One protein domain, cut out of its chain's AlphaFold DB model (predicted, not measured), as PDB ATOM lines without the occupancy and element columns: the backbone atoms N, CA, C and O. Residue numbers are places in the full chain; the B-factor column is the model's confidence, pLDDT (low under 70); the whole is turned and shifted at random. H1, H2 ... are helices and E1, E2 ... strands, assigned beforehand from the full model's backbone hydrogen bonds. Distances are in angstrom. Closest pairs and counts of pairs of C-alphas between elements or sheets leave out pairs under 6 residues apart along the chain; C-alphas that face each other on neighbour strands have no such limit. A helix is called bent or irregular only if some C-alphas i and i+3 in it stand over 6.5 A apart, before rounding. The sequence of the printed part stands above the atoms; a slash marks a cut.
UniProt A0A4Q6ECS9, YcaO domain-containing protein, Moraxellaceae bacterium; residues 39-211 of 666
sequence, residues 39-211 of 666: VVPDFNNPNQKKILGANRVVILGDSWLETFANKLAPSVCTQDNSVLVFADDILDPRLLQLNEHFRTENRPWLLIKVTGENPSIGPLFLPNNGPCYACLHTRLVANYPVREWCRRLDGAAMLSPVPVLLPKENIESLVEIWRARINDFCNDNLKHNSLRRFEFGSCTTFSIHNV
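What this domain is: This is residues 39 to 211 of the 666 residues of the protein "YcaO domain-containing protein" of Moraxellaceae bacterium (UniProt A0A4Q6ECS9). A twisted sheet of seven strands forms the middle layer, with H1 and H5 over one face and H2 over the other. H3 leads away from the sheet to H4, the element farthest out, and the long stretch of residues 154 to 170 returns to H5. The printed part has 173 residues, in the order E1 E2 H1 E3 H2 E4 E5 H3 H4 H5 E6 E7; the mixed sheet runs E1 E2 E3 E4 E5 E6 E7. The class is mixed, helices and strands, in three layers, helices on both faces of a sheet. The whole is compact, with a radius of gyration of the C-alphas of 15.1 A and spans of 44 by 38 by 31 A.

How they stand to each other: Edge strand E1, residues 48 to 52, and E2, residues 55 to 60, form an antiparallel hairpin, with N 50 and O 57 within hydrogen-bond range at 2.9 A. E3, residues 83 to 87, is parallel to E2, with N 86 and O 58 at 2.9 A. E4, residues 109 to 113, is parallel to E3, with N 112 and O 85 at 2.8 A. E5, residues 120 to 125, forms an antiparallel hairpin with E4, with N 122 and O 111 at 2.8 A. E6, residues 194 to 198, is antiparallel to E5, with N 196 and O 121 at 2.9 A. Edge strand E7, residues 206 to 210, forms an antiparallel hairpin with E6, with N 197 and O 207 at 3.0 A. H1, residues 63 to 75, is over E2 and E3, at a height over the sheet of 8.4 A. H2, residues 94 to 104, is over E3 and E4 on the opposite face, at 9.7 A. Two strand-helix-strand units, parallel neighbour strands with a helix between, are E2, H1, E3, with a left-handed crossover, and E3, H2, E4, with a right-handed one. H5, residues 171 to 186, is over E5 on the same face as H1. H1 and H5 touch at a steep tilt of 54 degrees, closest at the C-alphas of Leu 72 and Val 175, 5.2 A. H3, residues 133 to 143, only grazes the sheet with residues 133 to 136 and touches H2, closest at the C-alphas of Asn 99 and Tyr 133, 6.0 A. H4, residues 145 to 153, is not on the sheet; it and H3 only just touch, only at the corner, with 3 pairs of C-alphas within 8 A, the closest those of Val 141 and Glu 148, 6.4 A. Every O i to N i+4 pair is within hydrogen-bond range in H2, H4 and H5, against 7 of 9 in H1 and 6 of 7 in H3.

Where its parts are: E1 begins at C-alpha 48, (-32.646, 38.640, -4.377). H1 is 19.5 A long and only just irregular, C-alphas 71 and 74 being 6.6 A apart. H5 is 21.6 A long, and E2, 16.2 A. E7 ends at C-alpha 210, (-60.710, 31.524, -4.734).

The domain as a whole: The C-alphas farthest apart, of Gly 53 and Leu 153, are 44.7 A apart. The printed part has no cut; the link from H4 to H5 is long, with 17 residues. Mean pLDDT of the printed part is 90.0; residue 79 is under 70.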
ATOM      1  N   VAL A  39     -42.694  50.371 -15.261       82.75
ATOM      2  CA  VAL A  39     -41.472  49.553 -15.303       82.75
ATOM      3  C   VAL A  39     -41.795  48.238 -16.006       82.75
ATOM      4  O   VAL A  39     -42.887  47.706 -15.833       82.75
ATOM      5  N   VAL A  40     -40.881  47.708 -16.820       84.44
ATOM      6  CA  VAL A  40     -41.022  46.369 -17.417       84.44
ATOM      7  C   VAL A  40     -40.188  45.398 -16.579       84.44
ATOM      8  O   VAL A  40     -38.969  45.552 -16.579       84.44
ATOM      9  N   PRO A  41     -40.792  44.424 -15.872       85.12
ATOM     10  CA  PRO A  41     -40.039  43.512 -15.013       85.12
ATOM     11  C   PRO A  41     -39.021  42.684 -15.803       85.12
ATOM     12  O   PRO A  41     -39.380  42.057 -16.800       85.12
ATOM     13  N   ASP A  42     -37.772  42.607 -15.342       86.88
ATOM     14  CA  ASP A  42     -36.798  41.677 -15.922       86.88
ATOM     15  C   ASP A  42     -36.889  40.291 -15.260       86.88
ATOM     16  O   ASP A  42     -36.482  40.083 -14.110       86.88
ATOM     17  N   PHE A  43     -37.407  39.323 -16.018       88.56
ATOM     18  CA  PHE A  43     -37.489  37.911 -15.633       88.56
ATOM     19  C   PHE A  43     -36.132  37.179 -15.661       88.56
ATOM     20  O   PHE A  43     -36.050  36.054 -15.171       88.56
ATOM     21  N   ASN A  44     -35.066  37.792 -16.190       85.69
ATOM     22  CA  ASN A  44     -33.707  37.229 -16.206       85.69
ATOM     23  C   ASN A  44     -32.856  37.684 -15.011       85.69
ATOM     24  O   ASN A  44     -31.863  37.033 -14.681       85.69
ATOM     25  N   ASN A  45     -33.240  38.779 -14.349       86.38
ATOM     26  CA  ASN A  45     -32.574  39.291 -13.153       86.38
ATOM     27  C   ASN A  45     -32.578  38.205 -12.042       86.38
ATOM     28  O   ASN A  45     -33.621  37.590 -11.796       86.38
ATOM     29  N   PRO A  46     -31.456  37.888 -11.373       83.12
ATOM     30  CA  PRO A  46     -31.445  36.886 -10.308       83.12
ATOM     31  C   PRO A  46     -32.296  37.294  -9.092       83.12
ATOM     32  O   PRO A  46     -32.225  38.420  -8.606       83.12
ATOM     33  N   ASN A  47     -33.055  36.340  -8.540       86.38
ATOM     34  CA  ASN A  47     -33.884  36.550  -7.348       86.38
ATOM     35  C   ASN A  47     -33.027  37.039  -6.168       86.38
ATOM     36  O   ASN A  47     -32.129  36.319  -5.714       86.38
ATOM     37  N   GLN A  48     -33.352  38.191  -5.578       87.94
ATOM     38  CA  GLN A  48     -32.646  38.640  -4.377       87.94
ATOM     39  C   GLN A  48     -33.174  37.888  -3.150       87.94
ATOM     40  O   GLN A  48     -34.336  38.053  -2.780       87.94
ATOM     41  N   LYS A  49     -32.333  37.077  -2.493       91.88
ATOM     42  CA  LYS A  49     -32.667  36.395  -1.228       91.88
ATOM     43  C   LYS A  49     -32.067  37.162  -0.046       91.88
ATOM     44  O   LYS A  49     -30.856  37.366  -0.008       91.88
ATOM     45  N   LYS A  50     -32.891  37.568   0.925       92.00
ATOM     46  CA  LYS A  50     -32.479  38.367   2.097       92.00
ATOM     47  C   LYS A  50     -33.075  37.829   3.402       92.00
ATOM     48  O   LYS A  50     -34.084  37.124   3.400       92.00
ATOM     49  N   ILE A  51     -32.459  38.203   4.523       88.75
ATOM     50  CA  ILE A  51     -33.045  38.096   5.866       88.75
ATOM     51  C   ILE A  51     -33.257  39.529   6.354       88.75
ATOM     52  O   ILE A  51     -32.304  40.305   6.402       88.75
ATOM     53  N   LEU A  52     -34.504  39.894   6.651       86.75
ATOM     54  CA  LEU A  52     -34.919  41.253   6.996       86.75
ATOM     55  C   LEU A  52     -35.726  41.211   8.298       86.75
ATOM     56  O   LEU A  52     -36.862  40.734   8.331       86.75
ATOM     57  N   GLY A  53     -35.109  41.662   9.394       84.44
ATOM     58  CA  GLY A  53     -35.621  41.395  10.739       84.44
ATOM     59  C   GLY A  53     -35.657  39.886  11.006       84.44
ATOM     60  O   GLY A  53     -34.656  39.199  10.819       84.44
ATOM     61  N   ALA A  54     -36.821  39.367  11.402       83.69
ATOM     62  CA  ALA A  54     -37.045  37.928  11.574       83.69
ATOM     63  C   ALA A  54     -37.423  37.191  10.268       83.69
ATOM     64  O   ALA A  54     -37.413  35.960  10.235       83.69
ATOM     65  N   ASN A  55     -37.765  37.912   9.194       88.81
ATOM     66  CA  ASN A  55     -38.359  37.318   7.996       88.81
ATOM     67  C   ASN A  55     -37.309  36.923   6.951       88.81
ATOM     68  O   ASN A  55     -36.368  37.666   6.662       88.81
ATOM     69  N   ARG A  56     -37.518  35.763   6.316       93.88
ATOM     70  CA  ARG A  56     -36.849  35.400   5.058       93.88
ATOM     71  C   ARG A  56     -37.612  36.042   3.905       93.88
ATOM     72  O   ARG A  56     -38.835  35.928   3.850       93.88
ATOM     73  N   VAL A  57     -36.900  36.687   2.988       95.56
ATOM     74  CA  VAL A  57     -37.507  37.466   1.902       95.56
ATOM     75  C   VAL A  57     -36.877  37.100   0.564       95.56
ATOM     76  O   VAL A  57     -35.659  36.937   0.472       95.56
ATOM     77  N   VAL A  58     -37.709  36.982  -0.469       96.75
ATOM     78  CA  VAL A  58     -37.286  36.880  -1.869       96.75
ATOM     79  C   VAL A  58     -37.927  38.011  -2.664       96.75
ATOM     80  O   VAL A  58     -39.113  38.282  -2.491       96.75
ATOM     81  N   ILE A  59     -37.148  38.675  -3.515       96.19
ATOM     82  CA  ILE A  59     -37.594  39.822  -4.315       96.19
ATOM     83  C   ILE A  59     -37.355  39.503  -5.796       96.19
ATOM     84  O   ILE A  59     -36.238  39.139  -6.179       96.19
ATOM     85  N   LEU A  60     -38.421  39.602  -6.593       93.12
ATOM     86  CA  LEU A  60     -38.502  39.357  -8.037       93.12
ATOM     87  C   LEU A  60     -38.935  40.647  -8.750       93.12
ATOM     88  O   LEU A  60     -40.049  40.754  -9.265       93.12
ATOM     89  N   GLY A  61     -38.073  41.655  -8.700       85.31
ATOM     90  CA  GLY A  61     -38.372  42.985  -9.213       85.31
ATOM     91  C   GLY A  61     -37.207  43.947  -9.049       85.31
ATOM     92  O   GLY A  61     -36.160  43.585  -8.501       85.31
ATOM     93  N   ASP A  62     -37.406  45.166  -9.535       82.12
ATOM     94  CA  ASP A  62     -36.347  46.171  -9.644       82.12
ATOM     95  C   ASP A  62     -36.131  46.969  -8.342       82.12
ATOM     96  O   ASP A  62     -36.756  46.731  -7.304       82.12
ATOM     97  N   SER A  63     -35.223  47.948  -8.387       86.06
ATOM     98  CA  SER A  63     -34.767  48.739  -7.232       86.06
ATOM     99  C   SER A  63     -35.888  49.417  -6.431       86.06
ATOM    100  O   SER A  63     -35.751  49.604  -5.218       86.06
ATOM    101  N   TRP A  64     -37.016  49.759  -7.067       89.69
ATOM    102  CA  TRP A  64     -38.194  50.284  -6.370       89.69
ATOM    103  C   TRP A  64     -38.852  49.213  -5.487       89.69
ATOM    104  O   TRP A  64     -39.046  49.449  -4.291       89.69
ATOM    105  N   LEU A  65     -39.122  48.018  -6.036       90.12
ATOM    106  CA  LEU A  65     -39.717  46.907  -5.285       90.12
ATOM    107  C   LEU A  65     -38.768  46.445  -4.178       90.12
ATOM    108  O   LEU A  65     -39.202  46.158  -3.064       90.12
ATOM    109  N   GLU A  66     -37.463  46.446  -4.457       91.56
ATOM    110  CA  GLU A  66     -36.438  46.168  -3.459       91.56
ATOM    111  C   GLU A  66     -36.485  47.165  -2.292       91.56
ATOM    112  O   GLU A  66     -36.511  46.761  -1.128       91.56
ATOM    113  N   THR A  67     -36.542  48.466  -2.589       92.69
ATOM    114  CA  THR A  67     -36.618  49.527  -1.572       92.69
ATOM    115  C   THR A  67     -37.878  49.393  -0.717       92.69
ATOM    116  O   THR A  67     -37.808  49.518   0.508       92.69
ATOM    117  N   PHE A  68     -39.016  49.092  -1.344       93.12
ATOM    118  CA  PHE A  68     -40.279  48.846  -0.655       93.12
ATOM    119  C   PHE A  68     -40.209  47.606   0.256       93.12
ATOM    120  O   PHE A  68     -40.499  47.694   1.452       93.12
ATOM    121  N   ALA A  69     -39.752  46.465  -0.269       93.88
ATOM    122  CA  ALA A  69     -39.640  45.213   0.478       93.88
ATOM    123  C   ALA A  69     -38.650  45.313   1.654       93.88
ATOM    124  O   ALA A  69     -38.939  44.806   2.740       93.88
ATOM    125  N   ASN A  70     -37.523  46.017   1.470       94.31
ATOM    126  CA  ASN A  70     -36.530  46.274   2.520       94.31
ATOM    127  C   ASN A  70     -37.139  47.016   3.732       94.31
ATOM    128  O   ASN A  70     -36.745  46.736   4.865       94.31
ATOM    129  N   LYS A  71     -38.096  47.935   3.514       94.69
ATOM    130  CA  LYS A  71     -38.784  48.680   4.588       94.69
ATOM    131  C   LYS A  71     -39.966  47.922   5.188       94.69
ATOM    132  O   LYS A  71     -40.137  47.924   6.404       94.69
ATOM    133  N   LEU A  72     -40.769  47.258   4.355       94.12
ATOM    134  CA  LEU A  72     -41.968  46.552   4.806       94.12
ATOM    135  C   LEU A  72     -41.636  45.289   5.606       94.12
ATOM    136  O   LEU A  72     -42.174  45.090   6.697       94.12
ATOM    137  N   ALA A  73     -40.759  44.429   5.079       92.44
ATOM    138  CA  ALA A  73     -40.586  43.072   5.592       92.44
ATOM    139  C   ALA A  73     -40.173  42.971   7.077       92.44
ATOM    140  O   ALA A  73     -40.691  42.073   7.740       92.44
ATOM    141  N   PRO A  74     -39.332  43.853   7.659       91.12
ATOM    142  CA  PRO A  74     -39.040  43.822   9.096       91.12
ATOM    143  C   PRO A  74     -40.261  44.049  10.005       91.12
ATOM    144  O   PRO A  74     -40.218  43.675  11.174       91.12
ATOM    145  N   SER A  75     -41.331  44.666   9.489       86.81
ATOM    146  CA  SER A  75     -42.530  45.055  10.250       86.81
ATOM    147  C   SER A  75     -43.716  44.084  10.120       86.81
ATOM    148  O   SER A  75     -44.737  44.257  10.786       86.81
ATOM    149  N   VAL A  76     -43.590  43.062   9.269       86.19
ATOM    150  CA  VAL A  76     -44.609  42.026   9.043       86.19
ATOM    151  C   VAL A  76     -44.381  40.853   9.999       86.19
ATOM    152  O   VAL A  76     -43.258  40.372  10.134       86.19
ATOM    153  N   CYS A  77     -45.442  40.338  10.623       75.75
ATOM    154  CA  CYS A  77     -45.370  39.127  11.440       75.75
ATOM    155  C   CYS A  77     -46.101  37.976  10.735       75.75
ATOM    156  O   CYS A  77     -47.317  38.029  10.568       75.75
ATOM    157  N   THR A  78     -45.373  36.928  10.333       71.25
ATOM    158  CA  THR A  78     -45.988  35.678   9.854       71.25
ATOM    159  C   THR A  78     -45.969  34.637  10.970       71.25
ATOM    160  O   THR A  78     -44.925  34.386  11.572       71.25
ATOM    161  N   GLN A  79     -47.122  34.030  11.263       67.69
ATOM    162  CA  GLN A  79     -47.247  33.034  12.338       67.69
ATOM    163  C   GLN A  79     -46.509  31.723  12.000       67.69
ATOM    164  O   GLN A  79     -45.989  31.059  12.893       67.69
ATOM    165  N   ASP A  80     -46.381  31.403  10.708       70.62
ATOM    166  CA  ASP A  80     -45.876  30.117  10.204       70.62
ATOM    167  C   ASP A  80     -44.413  30.166   9.712       70.62
ATOM    168  O   ASP A  80     -44.008  29.361   8.871       70.62
ATOM    169  N   ASN A  81     -43.610  31.133  10.182       80.69
ATOM    170  CA  ASN A  81     -42.180  31.273   9.836       80.69
ATOM    171  C   ASN A  81     -41.934  31.332   8.303       80.69
ATOM    172  O   ASN A  81     -40.978  30.756   7.764       80.69
ATOM    173  N   SER A  82     -42.871  31.975   7.599       91.19
ATOM    174  CA  SER A  82     -43.037  31.912   6.144       91.19
ATOM    175  C   SER A  82     -42.048  32.805   5.400       91.19
ATOM    176  O   SER A  82     -41.597  33.827   5.917       91.19
ATOM    177  N   VAL A  83     -41.737  32.455   4.151       95.44
ATOM    178  CA  VAL A  83     -40.984  33.353   3.260       95.44
ATOM    179  C   VAL A  83     -41.925  34.387   2.658       95.44
ATOM    180  O   VAL A  83     -42.956  34.023   2.098       95.44
ATOM    181  N   LEU A  84     -41.557  35.662   2.725       96.62
ATOM    182  CA  LEU A  84     -42.238  36.721   1.982       96.62
ATOM    183  C   LEU A  84     -41.641  36.796   0.574       96.62
ATOM    184  O   LEU A  84     -40.437  37.010   0.428       96.62
ATOM    185  N   VAL A  85     -42.458  36.605  -0.458       97.38
ATOM    186  CA  VAL A  85     -42.036  36.677  -1.861       97.38
ATOM    187  C   VAL A  85     -42.702  37.880  -2.511       97.38
ATOM    188  O   VAL A  85     -43.909  37.879  -2.738       97.38
ATOM    189  N   PHE A  86     -41.903  38.900  -2.803       96.75
ATOM    190  CA  PHE A  86     -42.333  40.096  -3.516       96.75
ATOM    191  C   PHE A  86     -42.074  39.915  -5.009       96.75
ATOM    192  O   PHE A  86     -40.948  39.595  -5.388       96.75
ATOM    193  N   ALA A  87     -43.085  40.130  -5.847       94.88
ATOM    194  CA  ALA A  87     -42.956  40.054  -7.300       94.88
ATOM    195  C   ALA A  87     -43.712  41.195  -7.985       94.88
ATOM    196  O   ALA A  87     -44.823  41.534  -7.576       94.88
ATOM    197  N   ASP A  88     -43.124  41.755  -9.044       90.12
ATOM    198  CA  ASP A  88     -43.791  42.776  -9.860       90.12
ATOM    199  C   ASP A  88     -44.860  42.178 -10.793       90.12
ATOM    200  O   ASP A  88     -45.884  42.804 -11.065       90.12
ATOM    201  N   ASP A  89     -44.677  40.927 -11.226       90.69
ATOM    202  CA  ASP A  89     -45.660  40.163 -11.996       90.69
ATOM    203  C   ASP A  89     -46.019  38.856 -11.272       90.69
ATOM    204  O   ASP A  89     -45.155  38.114 -10.809       90.69
ATOM    205  N   ILE A  90     -47.316  38.556 -11.194       92.31
ATOM    206  CA  ILE A  90     -47.842  37.318 -10.599       92.31
ATOM    207  C   ILE A  90     -47.719  36.116 -11.556       92.31
ATOM    208  O   ILE A  90     -47.982  34.987 -11.158       92.31
ATOM    209  N   LEU A  91     -47.327  36.357 -12.812       92.69
ATOM    210  CA  LEU A  91     -47.015  35.351 -13.831       92.69
ATOM    211  C   LEU A  91     -45.507  35.216 -14.109       92.69
ATOM    212  O   LEU A  91     -45.107  34.638 -15.118       92.69
ATOM    213  N   ASP A  92     -44.661  35.730 -13.214       93.38
ATOM    214  CA  ASP A  92     -43.210  35.591 -13.315       93.38
ATOM    215  C   ASP A  92     -42.782  34.100 -13.306       93.38
ATOM    216  O   ASP A  92     -43.123  33.361 -12.371       93.38
ATOM    217  N   PRO A  93     -42.016  33.619 -14.306       92.12
ATOM    218  CA  PRO A  93     -41.625  32.212 -14.401       92.12
ATOM    219  C   PRO A  93     -40.703  31.758 -13.254       92.12
ATOM    220  O   PRO A  93     -40.670  30.569 -12.919       92.12
ATOM    221  N   ARG A  94     -39.994  32.681 -12.586       94.38
ATOM    222  CA  ARG A  94     -39.138  32.394 -11.421       94.38
ATOM    223  C   ARG A  94     -39.968  31.921 -10.219       94.38
ATOM    224  O   ARG A  94     -39.465  31.153  -9.399       94.38
ATOM    225  N   LEU A  95     -41.253  32.287 -10.139       96.62
ATOM    226  CA  LEU A  95     -42.173  31.814  -9.096       96.62
ATOM    227  C   LEU A  95     -42.454  30.300  -9.195       96.62
ATOM    228  O   LEU A  95     -42.619  29.653  -8.160       96.62
ATOM    229  N   LEU A  96     -42.438  29.697 -10.395       95.62
ATOM    230  CA  LEU A  96     -42.545  28.233 -10.544       95.62
ATOM    231  C   LEU A  96     -41.314  27.525  -9.958       95.62
ATOM    232  O   LEU A  96     -41.441  26.497  -9.296       95.62
ATOM    233  N   GLN A  97     -40.123  28.100 -10.135       94.75
ATOM    234  CA  GLN A  97     -38.884  27.556  -9.570       94.75
ATOM    235  C   GLN A  97     -38.871  27.674  -8.037       94.75
ATOM    236  O   GLN A  97     -38.500  26.730  -7.336       94.75
ATOM    237  N   LEU A  98     -39.333  28.813  -7.503       96.31
ATOM    238  CA  LEU A  98     -39.519  29.004  -6.061       96.31
ATOM    239  C   LEU A  98     -40.555  28.036  -5.478       96.31
ATOM    240  O   LEU A  98     -40.332  27.516  -4.387       96.31
ATOM    241  N   ASN A  99     -41.638  27.744  -6.204       97.06
ATOM    242  CA  ASN A  99     -42.629  26.750  -5.800       97.06
ATOM    243  C   ASN A  99     -41.979  25.381  -5.561       97.06
ATOM    244  O   ASN A  99     -42.118  24.843  -4.466       97.06
ATOM    245  N   GLU A 100     -41.224  24.840  -6.519       95.88
ATOM    246  CA  GLU A 100     -40.570  23.532  -6.340       95.88
ATOM    247  C   GLU A 100     -39.505  23.547  -5.231       95.88
ATOM    248  O   GLU A 100     -39.414  22.608  -4.436       95.88
ATOM    249  N   HIS A 101     -38.742  24.638  -5.110       95.25
ATOM    250  CA  HIS A 101     -37.751  24.813  -4.046       95.25
ATOM    251  C   HIS A 101     -38.391  24.808  -2.648       95.25
ATOM    252  O   HIS A 101     -37.994  24.016  -1.791       95.25
ATOM    253  N   PHE A 102     -39.416  25.633  -2.416       95.19
ATOM    254  CA  PHE A 102     -40.105  25.699  -1.125       95.19
ATOM    255  C   PHE A 102     -40.930  24.445  -0.827       95.19
ATOM    256  O   PHE A 102     -41.062  24.067   0.338       95.19
ATOM    257  N   ARG A 103     -41.422  23.745  -1.859       93.94
ATOM    258  CA  ARG A 103     -42.028  22.416  -1.703       93.94
ATOM    259  C   ARG A 103     -41.015  21.389  -1.204       93.94
ATOM    260  O   ARG A 103     -41.304  20.689  -0.238       93.94
ATOM    261  N   THR A 104     -39.824  21.362  -1.798       94.25
ATOM    262  CA  THR A 104     -38.721  20.470  -1.400       94.25
ATOM    263  C   THR A 104     -38.227  20.766   0.022       94.25
ATOM    264  O   THR A 104     -37.964  19.841   0.783       94.25
ATOM    265  N   GLU A 105     -38.161  22.040   0.423       93.44
ATOM    266  CA  GLU A 105     -37.813  22.438   1.799       93.44
ATOM    267  C   GLU A 105     -38.960  22.289   2.821       93.44
ATOM    268  O   GLU A 105     -38.752  22.564   4.002       93.44
ATOM    269  N   ASN A 106     -40.174  21.905   2.397       93.00
ATOM    270  CA  ASN A 106     -41.396  21.972   3.210       93.00
ATOM    271  C   ASN A 106     -41.579  23.345   3.908       93.00
ATOM    272  O   ASN A 106     -41.947  23.436   5.080       93.00
ATOM    273  N   ARG A 107     -41.306  24.432   3.175       93.56
ATOM    274  CA  ARG A 107     -41.348  25.815   3.660       93.56
ATOM    275  C   ARG A 107     -42.608  26.570   3.190       93.56
ATOM    276  O   ARG A 107     -42.785  26.740   1.984       93.56
ATOM    277  N   PRO A 108     -43.464  27.075   4.099       95.44
ATOM    278  CA  PRO A 108     -44.544  28.001   3.755       95.44
ATOM    279  C   PRO A 108     -44.037  29.317   3.150       95.44
ATOM    280  O   PRO A 108     -42.978  29.820   3.543       95.44
ATOM    281  N   TRP A 109     -44.798  29.904   2.224       96.56
ATOM    282  CA  TRP A 109     -44.462  31.204   1.634       96.56
ATOM    283  C   TRP A 109     -45.688  32.006   1.186       96.56
ATOM    284  O   TRP A 109     -46.687  31.445   0.742       96.56
ATOM    285  N   LEU A 110     -45.597  33.330   1.310       96.62
ATOM    286  CA  LEU A 110     -46.637  34.288   0.950       96.62
ATOM    287  C   LEU A 110     -46.211  35.074  -0.291       96.62
ATOM    288  O   LEU A 110     -45.158  35.710  -0.278       96.62
ATOM    289  N   LEU A 111     -47.046  35.066  -1.330       97.19
ATOM    290  CA  LEU A 111     -46.863  35.908  -2.512       97.19
ATOM    291  C   LEU A 111     -47.470  37.300  -2.282       97.19
ATOM    292  O   LEU A 111     -48.593  37.425  -1.795       97.19
ATOM    293  N   ILE A 112     -46.715  38.345  -2.618       96.62
ATOM    294  CA  ILE A 112     -47.105  39.751  -2.479       96.62
ATOM    295  C   ILE A 112     -46.735  40.484  -3.773       96.62
ATOM    296  O   ILE A 112     -45.576  40.476  -4.188       96.62
ATOM    297  N   LYS A 113     -47.708  41.156  -4.388       94.44
ATOM    298  CA  LYS A 113     -47.519  41.997  -5.574       94.44
ATOM    299  C   LYS A 113     -48.083  43.381  -5.294       94.44
ATOM    300  O   LYS A 113     -49.290  43.530  -5.148       94.44
ATOM    301  N   VAL A 114     -47.222  44.392  -5.217       90.06
ATOM    302  CA  VAL A 114     -47.630  45.766  -4.849       90.06
ATOM    303  C   VAL A 114     -47.671  46.739  -6.031       90.06
ATOM    304  O   VAL A 114     -48.149  47.860  -5.888       90.06
ATOM    305  N   THR A 115     -47.179  46.317  -7.195       87.25
ATOM    306  CA  THR A 115     -47.121  47.094  -8.441       87.25
ATOM    307  C   THR A 115     -48.166  46.614  -9.451       87.25
ATOM    308  O   THR A 115     -48.770  45.549  -9.302       87.25
ATOM    309  N   GLY A 116     -48.400  47.408 -10.498       83.94
ATOM    310  CA  GLY A 116     -49.410  47.183 -11.532       83.94
ATOM    311  C   GLY A 116     -50.846  47.408 -11.050       83.94
ATOM    312  O   GLY A 116     -51.128  47.400  -9.859       83.94
ATOM    313  N   GLU A 117     -51.784  47.540 -11.988       81.44
ATOM    314  CA  GLU A 117     -53.191  47.913 -11.721       81.44
ATOM    315  C   GLU A 117     -53.995  46.871 -10.921       81.44
ATOM    316  O   GLU A 117     -55.100  47.145 -10.467       81.44
ATOM    317  N   ASN A 118     -53.425  45.683 -10.706       85.62
ATOM    318  CA  ASN A 118     -53.982  44.632  -9.858       85.62
ATOM    319  C   ASN A 118     -52.968  44.251  -8.754       85.62
ATOM    320  O   ASN A 118     -52.329  43.196  -8.877       85.62
ATOM    321  N   PRO A 119     -52.738  45.084  -7.719       92.75
ATOM    322  CA  PRO A 119     -51.953  44.683  -6.556       92.75
ATOM    323  C   PRO A 119     -52.664  43.561  -5.794       92.75
ATOM    324  O   PRO A 119     -53.896  43.524  -5.735       92.75
ATOM    325  N   SER A 120     -51.915  42.634  -5.206       95.94
ATOM    326  CA  SER A 120     -52.492  41.472  -4.539       95.94
ATOM    327  C   SER A 120     -51.643  40.880  -3.412       95.94
ATOM    328  O   SER A 120     -50.422  41.039  -3.348       95.94
ATOM    329  N   ILE A 121     -52.328  40.170  -2.513       96.81
ATOM    330  CA  ILE A 121     -51.737  39.348  -1.451       96.81
ATOM    331  C   ILE A 121     -52.275  37.926  -1.586       96.81
ATOM    332  O   ILE A 121     -53.486  37.716  -1.705       96.81
ATOM    333  N   GLY A 122     -51.373  36.955  -1.490       95.50
ATOM    334  CA  GLY A 122     -51.696  35.547  -1.334       95.50
ATOM    335  C   GLY A 122     -51.619  34.715  -2.617       95.50
ATOM    336  O   GLY A 122     -51.243  35.214  -3.678       95.50
ATOM    337  N   PRO A 123     -51.993  33.429  -2.527       95.88
ATOM    338  CA  PRO A 123     -52.193  32.673  -1.290       95.88
ATOM    339  C   PRO A 123     -50.952  32.605  -0.388       95.88
ATOM    340  O   PRO A 123     -49.817  32.794  -0.829       95.88
ATOM    341  N   LEU A 124     -51.172  32.297   0.889       96.12
ATOM    342  CA  LEU A 124     -50.145  31.747   1.769       96.12
ATOM    343  C   LEU A 124     -50.006  30.253   1.449       96.12
ATOM    344  O   LEU A 124     -50.755  29.422   1.969       96.12
ATOM    345  N   PHE A 125     -49.073  29.920   0.562       96.56
ATOM    346  CA  PHE A 125     -48.867  28.562   0.075       96.56
ATOM    347  C   PHE A 125     -48.286  27.659   1.165       96.56
ATOM    348  O   PHE A 125     -47.223  27.938   1.724       96.56
ATOM    349  N   LEU A 126     -48.951  26.526   1.410       93.81
ATOM    350  CA  LEU A 126     -48.446  25.447   2.257       93.81
ATOM    351  C   LEU A 126     -47.978  24.287   1.357       93.81
ATOM    352  O   LEU A 126     -48.794  23.696   0.653       93.81
ATOM    353  N   PRO A 127     -46.692  23.897   1.375       88.00
ATOM    354  CA  PRO A 127     -46.151  22.812   0.549       88.00
ATOM    355  C   PRO A 127     -46.969  21.520   0.487       88.00
ATOM    356  O   PRO A 127     -47.052  20.896  -0.569       88.00
ATOM    357  N   ASN A 128     -47.583  21.116   1.595       85.12
ATOM    358  CA  ASN A 128     -48.280  19.835   1.705       85.12
ATOM    359  C   ASN A 128     -49.795  19.968   1.938       85.12
ATOM    360  O   ASN A 128     -50.462  18.956   2.144       85.12
ATOM    361  N   ASN A 129     -50.362  21.179   1.870       89.50
ATOM    362  CA  ASN A 129     -51.789  21.418   2.103       89.50
ATOM    363  C   ASN A 129     -52.345  22.509   1.168       89.50
ATOM    364  O   ASN A 129     -51.680  23.507   0.922       89.50
ATOM    365  N   GLY A 130     -53.570  22.343   0.667       92.06
ATOM    366  CA  GLY A 130     -54.182  23.306  -0.257       92.06
ATOM    367  C   GLY A 130     -53.500  23.391  -1.640       92.06
ATOM    368  O   GLY A 130     -52.827  22.441  -2.065       92.06
ATOM    369  N   PRO A 131     -53.725  24.483  -2.396       96.75
ATOM    370  CA  PRO A 131     -53.092  24.726  -3.690       96.75
ATOM    371  C   PRO A 131     -51.600  25.059  -3.548       96.75
ATOM    372  O   PRO A 131     -51.175  25.692  -2.588       96.75
ATOM    373  N   CYS A 132     -50.809  24.708  -4.563       97.69
ATOM    374  CA  CYS A 132     -49.470  25.275  -4.753       97.69
ATOM    375  C   CYS A 132     -49.500  26.393  -5.811       97.69
ATOM    376  O   CYS A 132     -50.503  26.557  -6.512       97.69
ATOM    377  N   TYR A 133     -48.402  27.133  -5.988       97.94
ATOM    378  CA  TYR A 133     -48.363  28.213  -6.980       97.94
ATOM    379  C   TYR A 133     -48.572  27.701  -8.412       97.94
ATOM    380  O   TYR A 133     -49.240  28.372  -9.184       97.94
ATOM    381  N   ALA A 134     -48.147  26.480  -8.760       97.25
ATOM    382  CA  ALA A 134     -48.455  25.909 -10.074       97.25
ATOM    383  C   ALA A 134     -49.971  25.706 -10.316       97.25
ATOM    384  O   ALA A 134     -50.417  25.783 -11.459       97.25
ATOM    385  N   CYS A 135     -50.787  25.507  -9.266       97.69
ATOM    386  CA  CYS A 135     -52.254  25.491  -9.393       97.69
ATOM    387  C   CYS A 135     -52.802  26.883  -9.734       97.69
ATOM    388  O   CYS A 135     -53.613  27.012 -10.652       97.69
ATOM    389  N   LEU A 136     -52.335  27.913  -9.017       97.81
ATOM    390  CA  LEU A 136     -52.698  29.309  -9.271       97.81
ATOM    391  C   LEU A 136     -52.249  29.746 -10.672       97.81
ATOM    392  O   LEU A 136     -53.052  30.273 -11.436       97.81
ATOM    393  N   HIS A 137     -50.993  29.470 -11.022       96.75
ATOM    394  CA  HIS A 137     -50.382  29.814 -12.300       96.75
ATOM    395  C   HIS A 137     -51.177  29.254 -13.483       96.75
ATOM    396  O   HIS A 137     -51.449  30.007 -14.409       96.75
ATOM    397  N   THR A 138     -51.639  27.990 -13.456       95.00
ATOM    398  CA  THR A 138     -52.503  27.481 -14.545       95.00
ATOM    399  C   THR A 138     -53.757  28.342 -14.731       95.00
ATOM    400  O   THR A 138     -54.111  28.653 -15.864       95.00
ATOM    401  N   ARG A 139     -54.429  28.737 -13.641       95.06
ATOM    402  CA  ARG A 139     -55.659  29.541 -13.724       95.06
ATOM    403  C   ARG A 139     -55.381  30.976 -14.162       95.06
ATOM    404  O   ARG A 139     -56.104  31.484 -15.009       95.06
ATOM    405  N   LEU A 140     -54.299  31.589 -13.683       94.62
ATOM    406  CA  LEU A 140     -53.857  32.898 -14.171       94.62
ATOM    407  C   LEU A 140     -53.542  32.840 -15.676       94.62
ATOM    408  O   LEU A 140     -54.088  33.631 -16.431       94.62
ATOM    409  N   VAL A 141     -52.742  31.881 -16.154       92.56
ATOM    410  CA  VAL A 141     -52.425  31.736 -17.593       92.56
ATOM    411  C   VAL A 141     -53.688  31.524 -18.443       92.56
ATOM    412  O   VAL A 141     -53.796  32.089 -19.530       92.56
ATOM    413  N   ALA A 142     -54.669  30.762 -17.947       91.19
ATOM    414  CA  ALA A 142     -55.963  30.600 -18.612       91.19
ATOM    415  C   ALA A 142     -56.765  31.916 -18.690       91.19
ATOM    416  O   ALA A 142     -57.399  32.184 -19.709       91.19
ATOM    417  N   ASN A 143     -56.685  32.744 -17.646       92.19
ATOM    418  CA  ASN A 143     -57.432  33.996 -17.507       92.19
ATOM    419  C   ASN A 143     -56.673  35.251 -17.996       92.19
ATOM    420  O   ASN A 143     -57.246  36.335 -18.051       92.19
ATOM    421  N   TYR A 144     -55.424  35.106 -18.454       89.62
ATOM    422  CA  TYR A 144     -54.685  36.101 -19.247       89.62
ATOM    423  C   TYR A 144     -54.457  35.603 -20.694       89.62
ATOM    424  O   TYR A 144     -53.310  35.559 -21.161       89.62
ATOM    425  N   PRO A 145     -55.523  35.240 -21.440       87.00
ATOM    426  CA  PRO A 145     -55.424  34.471 -22.685       87.00
ATOM    427  C   PRO A 145     -54.624  35.171 -23.791       87.00
ATOM    428  O   PRO A 145     -54.040  34.505 -24.640       87.00
ATOM    429  N   VAL A 146     -54.526  36.506 -23.773       84.81
ATOM    430  CA  VAL A 146     -53.722  37.251 -24.758       84.81
ATOM    431  C   VAL A 146     -52.228  37.169 -24.495       84.81
ATOM    432  O   VAL A 146     -51.468  37.024 -25.447       84.81
ATOM    433  N   ARG A 147     -51.783  37.193 -23.231       86.81
ATOM    434  CA  ARG A 147     -50.354  36.992 -22.921       86.81
ATOM    435  C   ARG A 147     -49.902  35.611 -23.393       86.81
ATOM    436  O   ARG A 147     -48.832  35.462 -23.974       86.81
ATOM    437  N   GLU A 148     -50.759  34.624 -23.169       85.75
ATOM    438  CA  GLU A 148     -50.540  33.230 -23.534       85.75
ATOM    439  C   GLU A 148     -50.674  32.985 -25.055       85.75
ATOM    440  O   GLU A 148     -49.894  32.223 -25.624       85.75
ATOM    441  N   TRP A 149     -51.561  33.698 -25.758       84.69
ATOM    442  CA  TRP A 149     -51.607  33.716 -27.227       84.69
ATOM    443  C   TRP A 149     -50.360  34.362 -27.851       84.69
ATOM    444  O   TRP A 149     -49.764  33.763 -28.745       84.69
ATOM    445  N   CYS A 150     -49.903  35.517 -27.345       83.06
ATOM    446  CA  CYS A 150     -48.649  36.139 -27.790       83.06
ATOM    447  C   CYS A 150     -47.461  35.185 -27.598       83.06
ATOM    448  O   CYS A 150     -46.719  34.939 -28.544       83.06
ATOM    449  N   ARG A 151     -47.341  34.552 -26.420       85.44
ATOM    450  CA  ARG A 151     -46.300  33.547 -26.150       85.44
ATOM    451  C   ARG A 151     -46.308  32.407 -27.174       85.44
ATOM    452  O   ARG A 151     -45.239  31.991 -27.619       85.44
ATOM    453  N   ARG A 152     -47.491  31.895 -27.548       82.81
ATOM    454  CA  ARG A 152     -47.615  30.855 -28.584       82.81
ATOM    455  C   ARG A 152     -47.155  31.346 -29.957       82.81
ATOM    456  O   ARG A 152     -46.421  30.612 -30.614       82.81
ATOM    457  N   LEU A 153     -47.544  32.554 -30.373       80.81
ATOM    458  CA  LEU A 153     -47.105  33.134 -31.649       80.81
ATOM    459  C   LEU A 153     -45.589  33.344 -31.715       80.81
ATOM    460  O   LEU A 153     -44.979  33.050 -32.741       80.81
ATOM    461  N   ASP A 154     -44.986  33.803 -30.620       80.81
ATOM    462  CA  ASP A 154     -43.542  34.028 -30.516       80.81
ATOM    463  C   ASP A 154     -42.742  32.711 -30.400       80.81
ATOM    464  O   ASP A 154     -41.511  32.727 -30.364       80.81
ATOM    465  N   GLY A 155     -43.417  31.555 -30.291       82.12
ATOM    466  CA  GLY A 155     -42.789  30.256 -30.025       82.12
ATOM    467  C   GLY A 155     -42.082  30.179 -28.664       82.12
ATOM    468  O   GLY A 155     -41.252  29.297 -28.439       82.12
ATOM    469  N   ALA A 156     -42.376  31.110 -27.754       83.25
ATOM    470  CA  ALA A 156     -41.621  31.314 -26.528       83.25
ATOM    471  C   ALA A 156     -41.943  30.248 -25.469       83.25
ATOM    472  O   ALA A 156     -43.099  29.898 -25.223       83.25
ATOM    473  N   ALA A 157     -40.916  29.751 -24.774       84.00
ATOM    474  CA  ALA A 157     -41.096  28.756 -23.712       84.00
ATOM    475  C   ALA A 157     -41.838  29.314 -22.480       84.00
ATOM    476  O   ALA A 157     -42.548  28.571 -21.808       84.00
ATOM    477  N   MET A 158     -41.684  30.610 -22.195       84.06
ATOM    478  CA  MET A 158     -42.235  31.304 -21.024       84.06
ATOM    479  C   MET A 158     -42.948  32.586 -21.454       84.06
ATOM    480  O   MET A 158     -42.642  33.133 -22.512       84.06
ATOM    481  N   LEU A 159     -43.892  33.065 -20.641       84.81
ATOM    482  CA  LEU A 159     -44.559  34.347 -20.875       84.81
ATOM    483  C   LEU A 159     -43.552  35.504 -20.838       84.81
ATOM    484  O   LEU A 159     -42.707  35.568 -19.945       84.81
ATOM    485  N   SER A 160     -43.700  36.452 -21.760       82.38
ATOM    486  CA  SER A 160     -42.960  37.716 -21.734       82.38
ATOM    487  C   SER A 160     -43.451  38.624 -20.594       82.38
ATOM    488  O   SER A 160     -44.651  38.605 -20.270       82.38
ATOM    489  N   PRO A 161     -42.567  39.441 -19.990       83.56
ATOM    490  CA  PRO A 161     -42.975  40.471 -19.041       83.56
ATOM    491  C   PRO A 161     -43.809  41.553 -19.737       83.56
ATOM    492  O   PRO A 161     -43.691  41.779 -20.942       83.56
ATOM    493  N   VAL A 162     -44.655  42.233 -18.966       83.75
ATOM    494  CA  VAL A 162     -45.491  43.353 -19.428       83.75
ATOM    495  C   VAL A 162     -45.231  44.590 -18.561       83.75
ATOM    496  O   VAL A 162     -44.885  44.421 -17.392       83.75
ATOM    497  N   PRO A 163     -45.388  45.823 -19.081       84.62
ATOM    498  CA  PRO A 163     -45.224  47.029 -18.273       84.62
ATOM    499  C   PRO A 163     -46.174  47.040 -17.067       84.62
ATOM    500  O   PRO A 163     -47.389  46.910 -17.224       84.62
ATOM    501  N   VAL A 164     -45.633  47.237 -15.865       83.81
ATOM    502  CA  VAL A 164     -46.390  47.408 -14.621       83.81
ATOM    503  C   VAL A 164     -46.325  48.860 -14.158       83.81
ATOM    504  O   VAL A 164     -45.275  49.498 -14.193       83.81
ATOM    505  N   LEU A 165     -47.466  49.399 -13.737       85.31
ATOM    506  CA  LEU A 165     -47.571  50.747 -13.179       85.31
ATOM    507  C   LEU A 165     -47.030  50.771 -11.743       85.31
ATOM    508  O   LEU A 165     -47.493  49.992 -10.909       85.31
ATOM    509  N   LEU A 166     -46.095  51.665 -11.420       84.81
ATOM    510  CA  LEU A 166     -45.696  51.868 -10.026       84.81
ATOM    511  C   LEU A 166     -46.716  52.746  -9.274       84.81
ATOM    512  O   LEU A 166     -47.269  53.679  -9.868       84.81
ATOM    513  N   PRO A 167     -46.954  52.490  -7.971       83.50
ATOM    514  CA  PRO A 167     -47.694  53.395  -7.092       83.50
ATOM    515  C   PRO A 167     -47.156  54.833  -7.127       83.50
ATOM    516  O   PRO A 167     -45.950  55.053  -7.268       83.50
ATOM    517  N   LYS A 168     -48.050  55.818  -6.982       79.19
ATOM    518  CA  LYS A 168     -47.690  57.252  -6.957       79.19
ATOM    519  C   LYS A 168     -47.383  57.750  -5.544       79.19
ATOM    520  O   LYS A 168     -46.756  58.792  -5.364       79.19
ATOM    521  N   GLU A 169     -47.872  57.027  -4.550       80.50
ATOM    522  CA  GLU A 169     -47.741  57.297  -3.131       80.50
ATOM    523  C   GLU A 169     -46.292  57.086  -2.661       80.50
ATOM    524  O   GLU A 169     -45.540  56.274  -3.204       80.50
ATOM    525  N   ASN A 170     -45.885  57.798  -1.607       84.94
ATOM    526  CA  ASN A 170     -44.574  57.579  -1.002       84.94
ATOM    527  C   ASN A 170     -44.500  56.161  -0.401       84.94
ATOM    528  O   ASN A 170     -45.425  55.722   0.287       84.94
ATOM    529  N   ILE A 171     -43.366  55.486  -0.616       88.25
ATOM    530  CA  ILE A 171     -43.046  54.163  -0.067       88.25
ATOM    531  C   ILE A 171     -43.378  54.061   1.431       88.25
ATOM    532  O   ILE A 171     -43.931  53.044   1.829       88.25
ATOM    533  N   GLU A 172     -43.108  55.082   2.255       90.44
ATOM    534  CA  GLU A 172     -43.423  55.027   3.699       90.44
ATOM    535  C   GLU A 172     -44.929  54.864   3.967       90.44
ATOM    536  O   GLU A 172     -45.342  54.018   4.756       90.44
ATOM    537  N   SER A 173     -45.773  55.628   3.267       88.88
ATOM    538  CA  SER A 173     -47.231  55.533   3.402       88.88
ATOM    539  C   SER A 173     -47.752  54.179   2.915       88.88
ATOM    540  O   SER A 173     -48.630  53.589   3.543       88.88
ATOM    541  N   LEU A 174     -47.180  53.656   1.826       89.12
ATOM    542  CA  LEU A 174     -47.522  52.333   1.307       89.12
ATOM    543  C   LEU A 174     -47.091  51.214   2.263       89.12
ATOM    544  O   LEU A 174     -47.845  50.262   2.440       89.12
ATOM    545  N   VAL A 175     -45.925  51.318   2.905       92.62
ATOM    546  CA  VAL A 175     -45.451  50.342   3.903       92.62
ATOM    547  C   VAL A 175     -46.456  50.210   5.049       92.62
ATOM    548  O   VAL A 175     -46.836  49.092   5.390       92.62
ATOM    549  N   GLU A 176     -46.955  51.325   5.591       91.00
ATOM    550  CA  GLU A 176     -47.955  51.310   6.668       91.00
ATOM    551  C   GLU A 176     -49.268  50.629   6.236       91.00
ATOM    552  O   GLU A 176     -49.794  49.780   6.963       91.00
ATOM    553  N   ILE A 177     -49.763  50.949   5.033       91.19
ATOM    554  CA  ILE A 177     -50.981  50.356   4.457       91.19
ATOM    555  C   ILE A 177     -50.796  48.848   4.233       91.19
ATOM    556  O   ILE A 177     -51.600  48.040   4.702       91.19
ATOM    557  N   TRP A 178     -49.723  48.443   3.552       92.88
ATOM    558  CA  TRP A 178     -49.478  47.040   3.210       92.88
ATOM    559  C   TRP A 178     -49.147  46.182   4.428       92.88
ATOM    560  O   TRP A 178     -49.562  45.026   4.469       92.88
ATOM    561  N   ARG A 179     -48.495  46.732   5.460       93.06
ATOM    562  CA  ARG A 179     -48.314  46.037   6.744       93.06
ATOM    563  C   ARG A 179     -49.663  45.678   7.366       93.06
ATOM    564  O   ARG A 179     -49.842  44.538   7.792       93.06
ATOM    565  N   ALA A 180     -50.619  46.611   7.381       91.75
ATOM    566  CA  ALA A 180     -51.975  46.325   7.843       91.75
ATOM    567  C   ALA A 180     -52.639  45.241   6.975       91.75
ATOM    568  O   ALA A 180     -53.085  44.229   7.509       91.75
ATOM    569  N   ARG A 181     -52.606  45.371   5.639       93.44
ATOM    570  CA  ARG A 181     -53.235  44.393   4.725       93.44
ATOM    571  C   ARG A 181     -52.650  42.987   4.800       93.44
ATOM    572  O   ARG A 181     -53.406  42.023   4.690       93.44
ATOM    573  N   ILE A 182     -51.342  42.852   5.006       93.31
ATOM    574  CA  ILE A 182     -50.697  41.546   5.184       93.31
ATOM    575  C   ILE A 182     -51.081  40.942   6.535       93.31
ATOM    576  O   ILE A 182     -51.437  39.768   6.579       93.31
ATOM    577  N   ASN A 183     -51.102  41.725   7.616       90.25
ATOM    578  CA  ASN A 183     -51.547  41.235   8.924       90.25
ATOM    579  C   ASN A 183     -53.038  40.818   8.896       90.25
ATOM    580  O   ASN A 183     -53.381  39.739   9.381       90.25
ATOM    581  N   ASP A 184     -53.909  41.605   8.253       91.94
ATOM    582  CA  ASP A 184     -55.327  41.279   8.014       91.94
ATOM    583  C   ASP A 184     -55.504  40.006   7.161       91.94
ATOM    584  O   ASP A 184     -56.520  39.315   7.254       91.94
ATOM    585  N   PHE A 185     -54.558  39.711   6.263       93.50
ATOM    586  CA  PHE A 185     -54.569  38.501   5.437       93.50
ATOM    587  C   PHE A 185     -54.065  37.281   6.212       93.50
ATOM    588  O   PHE A 185     -54.704  36.234   6.199       93.50
ATOM    589  N   CYS A 186     -52.956  37.411   6.942       90.62
ATOM    590  CA  CYS A 186     -52.376  36.330   7.738       90.62
ATOM    591  C   CYS A 186     -53.302  35.828   8.860       90.62
ATOM    592  O   CYS A 186     -53.149  34.685   9.294       90.62
ATOM    593  N   ASN A 187     -54.274  36.635   9.294       89.94
ATOM    594  CA  ASN A 187     -55.290  36.255  10.278       89.94
ATOM    595  C   ASN A 187     -56.590  35.679   9.669       89.94
ATOM    596  O   ASN A 187     -57.448  35.225  10.421       89.94
ATOM    597  N   ASP A 188     -56.751  35.658   8.341       91.25
ATOM    598  CA  ASP A 188     -57.947  35.111   7.677       91.25
ATOM    599  C   ASP A 188     -57.869  33.580   7.528       91.25
ATOM    600  O   ASP A 188     -56.829  33.016   7.180       91.25
ATOM    601  N   ASN A 189     -58.989  32.889   7.730       89.56
ATOM    602  CA  ASN A 189     -59.113  31.447   7.504       89.56
ATOM    603  C   ASN A 189     -58.960  31.065   6.017       89.56
ATOM    604  O   ASN A 189     -58.523  29.958   5.700       89.56
ATOM    605  N   LEU A 190     -59.273  31.979   5.093       90.12
ATOM    606  CA  LEU A 190     -59.171  31.774   3.645       90.12
ATOM    607  C   LEU A 190     -57.755  31.996   3.087       90.12
ATOM    608  O   LEU A 190     -57.538  31.764   1.895       90.12
ATOM    609  N   LYS A 191     -56.775  32.409   3.904       93.38
ATOM    610  CA  LYS A 191     -55.425  32.815   3.455       93.38
ATOM    611  C   LYS A 191     -54.677  31.778   2.608       93.38
ATOM    612  O   LYS A 191     -53.854  32.139   1.773       93.38
ATOM    613  N   HIS A 192     -54.967  30.490   2.787       94.38
ATOM    614  CA  HIS A 192     -54.334  29.399   2.034       94.38
ATOM    615  C   HIS A 192     -55.022  29.081   0.696       94.38
ATOM    616  O   HIS A 192     -54.407  28.473  -0.176       94.38
ATOM    617  N   ASN A 193     -56.280  29.496   0.521       95.31
ATOM    618  CA  ASN A 193     -57.123  29.163  -0.634       95.31
ATOM    619  C   ASN A 193     -57.674  30.418  -1.334       95.31
ATOM    620  O   ASN A 193     -58.675  30.339  -2.043       95.31
ATOM    621  N   SER A 194     -57.060  31.587  -1.129       96.25
ATOM    622  CA  SER A 194     -57.502  32.840  -1.744       96.25
ATOM    623  C   SER A 194     -56.350  33.760  -2.135       96.25
ATOM    624  O   SER A 194     -55.308  33.814  -1.483       96.25
ATOM    625  N   LEU A 195     -56.578  34.498  -3.216       97.19
ATOM    626  CA  LEU A 195     -55.816  35.657  -3.651       97.19
ATOM    627  C   LEU A 195     -56.694  36.887  -3.387       97.19
ATOM    628  O   LEU A 195     -57.807  36.966  -3.909       97.19
ATOM    629  N   ARG A 196     -56.230  37.848  -2.584       96.75
ATOM    630  CA  ARG A 196     -56.909  39.146  -2.437       96.75
ATOM    631  C   ARG A 196     -56.325  40.126  -3.444       96.75
ATOM    632  O   ARG A 196     -55.127  40.387  -3.381       96.75
ATOM    633  N   ARG A 197     -57.150  40.687  -4.331       95.00
ATOM    634  CA  ARG A 197     -56.780  41.820  -5.197       95.00
ATOM    635  C   ARG A 197     -57.264  43.114  -4.562       95.00
ATOM    636  O   ARG A 197     -58.431  43.196  -4.200       95.00
ATOM    637  N   PHE A 198     -56.404  44.119  -4.484       92.94
ATOM    638  CA  PHE A 198     -56.713  45.439  -3.939       92.94
ATOM    639  C   PHE A 198     -56.983  46.454  -5.053       92.94
ATOM    640  O   PHE A 198     -56.460  46.323  -6.158       92.94
ATOM    641  N   GLU A 199     -57.774  47.485  -4.753       85.31
ATOM    642  CA  GLU A 199     -57.864  48.676  -5.604       85.31
ATOM    643  C   GLU A 199     -56.496  49.383  -5.672       85.31
ATOM    644  O   GLU A 199     -55.866  49.632  -4.639       85.31
ATOM    645  N   PHE A 200     -56.034  49.709  -6.883       80.69
ATOM    646  CA  PHE A 200     -54.759  50.397  -7.090       80.69
ATOM    647  C   PHE A 200     -54.746  51.805  -6.461       80.69
ATOM    648  O   PHE A 200     -55.749  52.518  -6.458       80.69
ATOM    649  N   GLY A 201     -53.593  52.216  -5.926       74.38
ATOM    650  CA  GLY A 201     -53.455  53.441  -5.137       74.38
ATOM    651  C   GLY A 201     -53.977  53.246  -3.714       74.38
ATOM    652  O   GLY A 201     -53.204  52.911  -2.817       74.38
ATOM    653  N   SER A 202     -55.294  53.392  -3.504       73.12
ATOM    654  CA  SER A 202     -55.897  53.432  -2.158       73.12
ATOM    655  C   SER A 202     -55.602  52.181  -1.318       73.12
ATOM    656  O   SER A 202     -55.417  52.277  -0.103       73.12
ATOM    657  N   CYS A 203     -55.586  51.000  -1.950       79.31
ATOM    658  CA  CYS A 203     -55.505  49.687  -1.302       79.31
ATOM    659  C   CYS A 203     -56.495  49.523  -0.120       79.31
ATOM    660  O   CYS A 203     -56.242  48.784   0.844       79.31
ATOM    661  N   THR A 204     -57.623  50.247  -0.157       77.94
ATOM    662  CA  THR A 204     -58.619  50.265   0.925       77.94
ATOM    663  C   THR A 204     -59.629  49.132   0.809       77.94
ATOM    664  O   THR A 204     -59.921  48.475   1.807       77.94
ATOM    665  N   THR A 205     -60.108  48.877  -0.407       88.06
ATOM    666  CA  THR A 205     -61.041  47.801  -0.752       88.06
ATOM    667  C   THR A 205     -60.314  46.661  -1.467       88.06
ATOM    668  O   THR A 205     -59.256  46.861  -2.076       88.06
ATOM    669  N   PHE A 206     -60.860  45.445  -1.373       93.06
ATOM    670  CA  PHE A 206     -60.325  44.273  -2.062       93.06
ATOM    671  C   PHE A 206     -61.416  43.296  -2.507       93.06
ATOM    672  O   PHE A 206     -62.453  43.171  -1.858       93.06
ATOM    673  N   SER A 207     -61.145  42.561  -3.586       93.94
ATOM    674  CA  SER A 207     -61.904  41.386  -4.018       93.94
ATOM    675  C   SER A 207     -61.178  40.098  -3.613       93.94
ATOM    676  O   SER A 207     -59.946  40.027  -3.636       93.94
ATOM    677  N   ILE A 208     -61.937  39.068  -3.224       95.81
ATOM    678  CA  ILE A 208     -61.417  37.737  -2.878       95.81
ATOM    679  C   ILE A 208     -61.577  36.819  -4.090       95.81
ATOM    680  O   ILE A 208     -62.679  36.654  -4.605       95.81
ATOM    681  N   HIS A 209     -60.483  36.192  -4.517       97.19
ATOM    682  CA  HIS A 209     -60.444  35.261  -5.640       97.19
ATOM    683  C   HIS A 209     -60.047  33.868  -5.131       97.19
ATOM    684  O   HIS A 209     -58.929  33.679  -4.649       97.19
ATOM    685  N   ASN A 210     -60.955  32.891  -5.214       97.12
ATOM    686  CA  ASN A 210     -60.710  31.524  -4.734       97.12
ATOM    687  C   ASN A 210     -59.585  30.845  -5.526       97.12
ATOM    688  O   ASN A 210     -59.546  30.930  -6.754       97.12
ATOM    689  N   VAL A 211     -58.695  30.127  -4.843       97.38
ATOM    690  CA  VAL A 211     -57.601  29.362  -5.452       97.38
ATOM    691  C   VAL A 211     -57.757  27.893  -5.085       97.38
ATOM    692  O   VAL A 211     -57.655  27.512  -3.922       97.38
TER     693      VAL A 211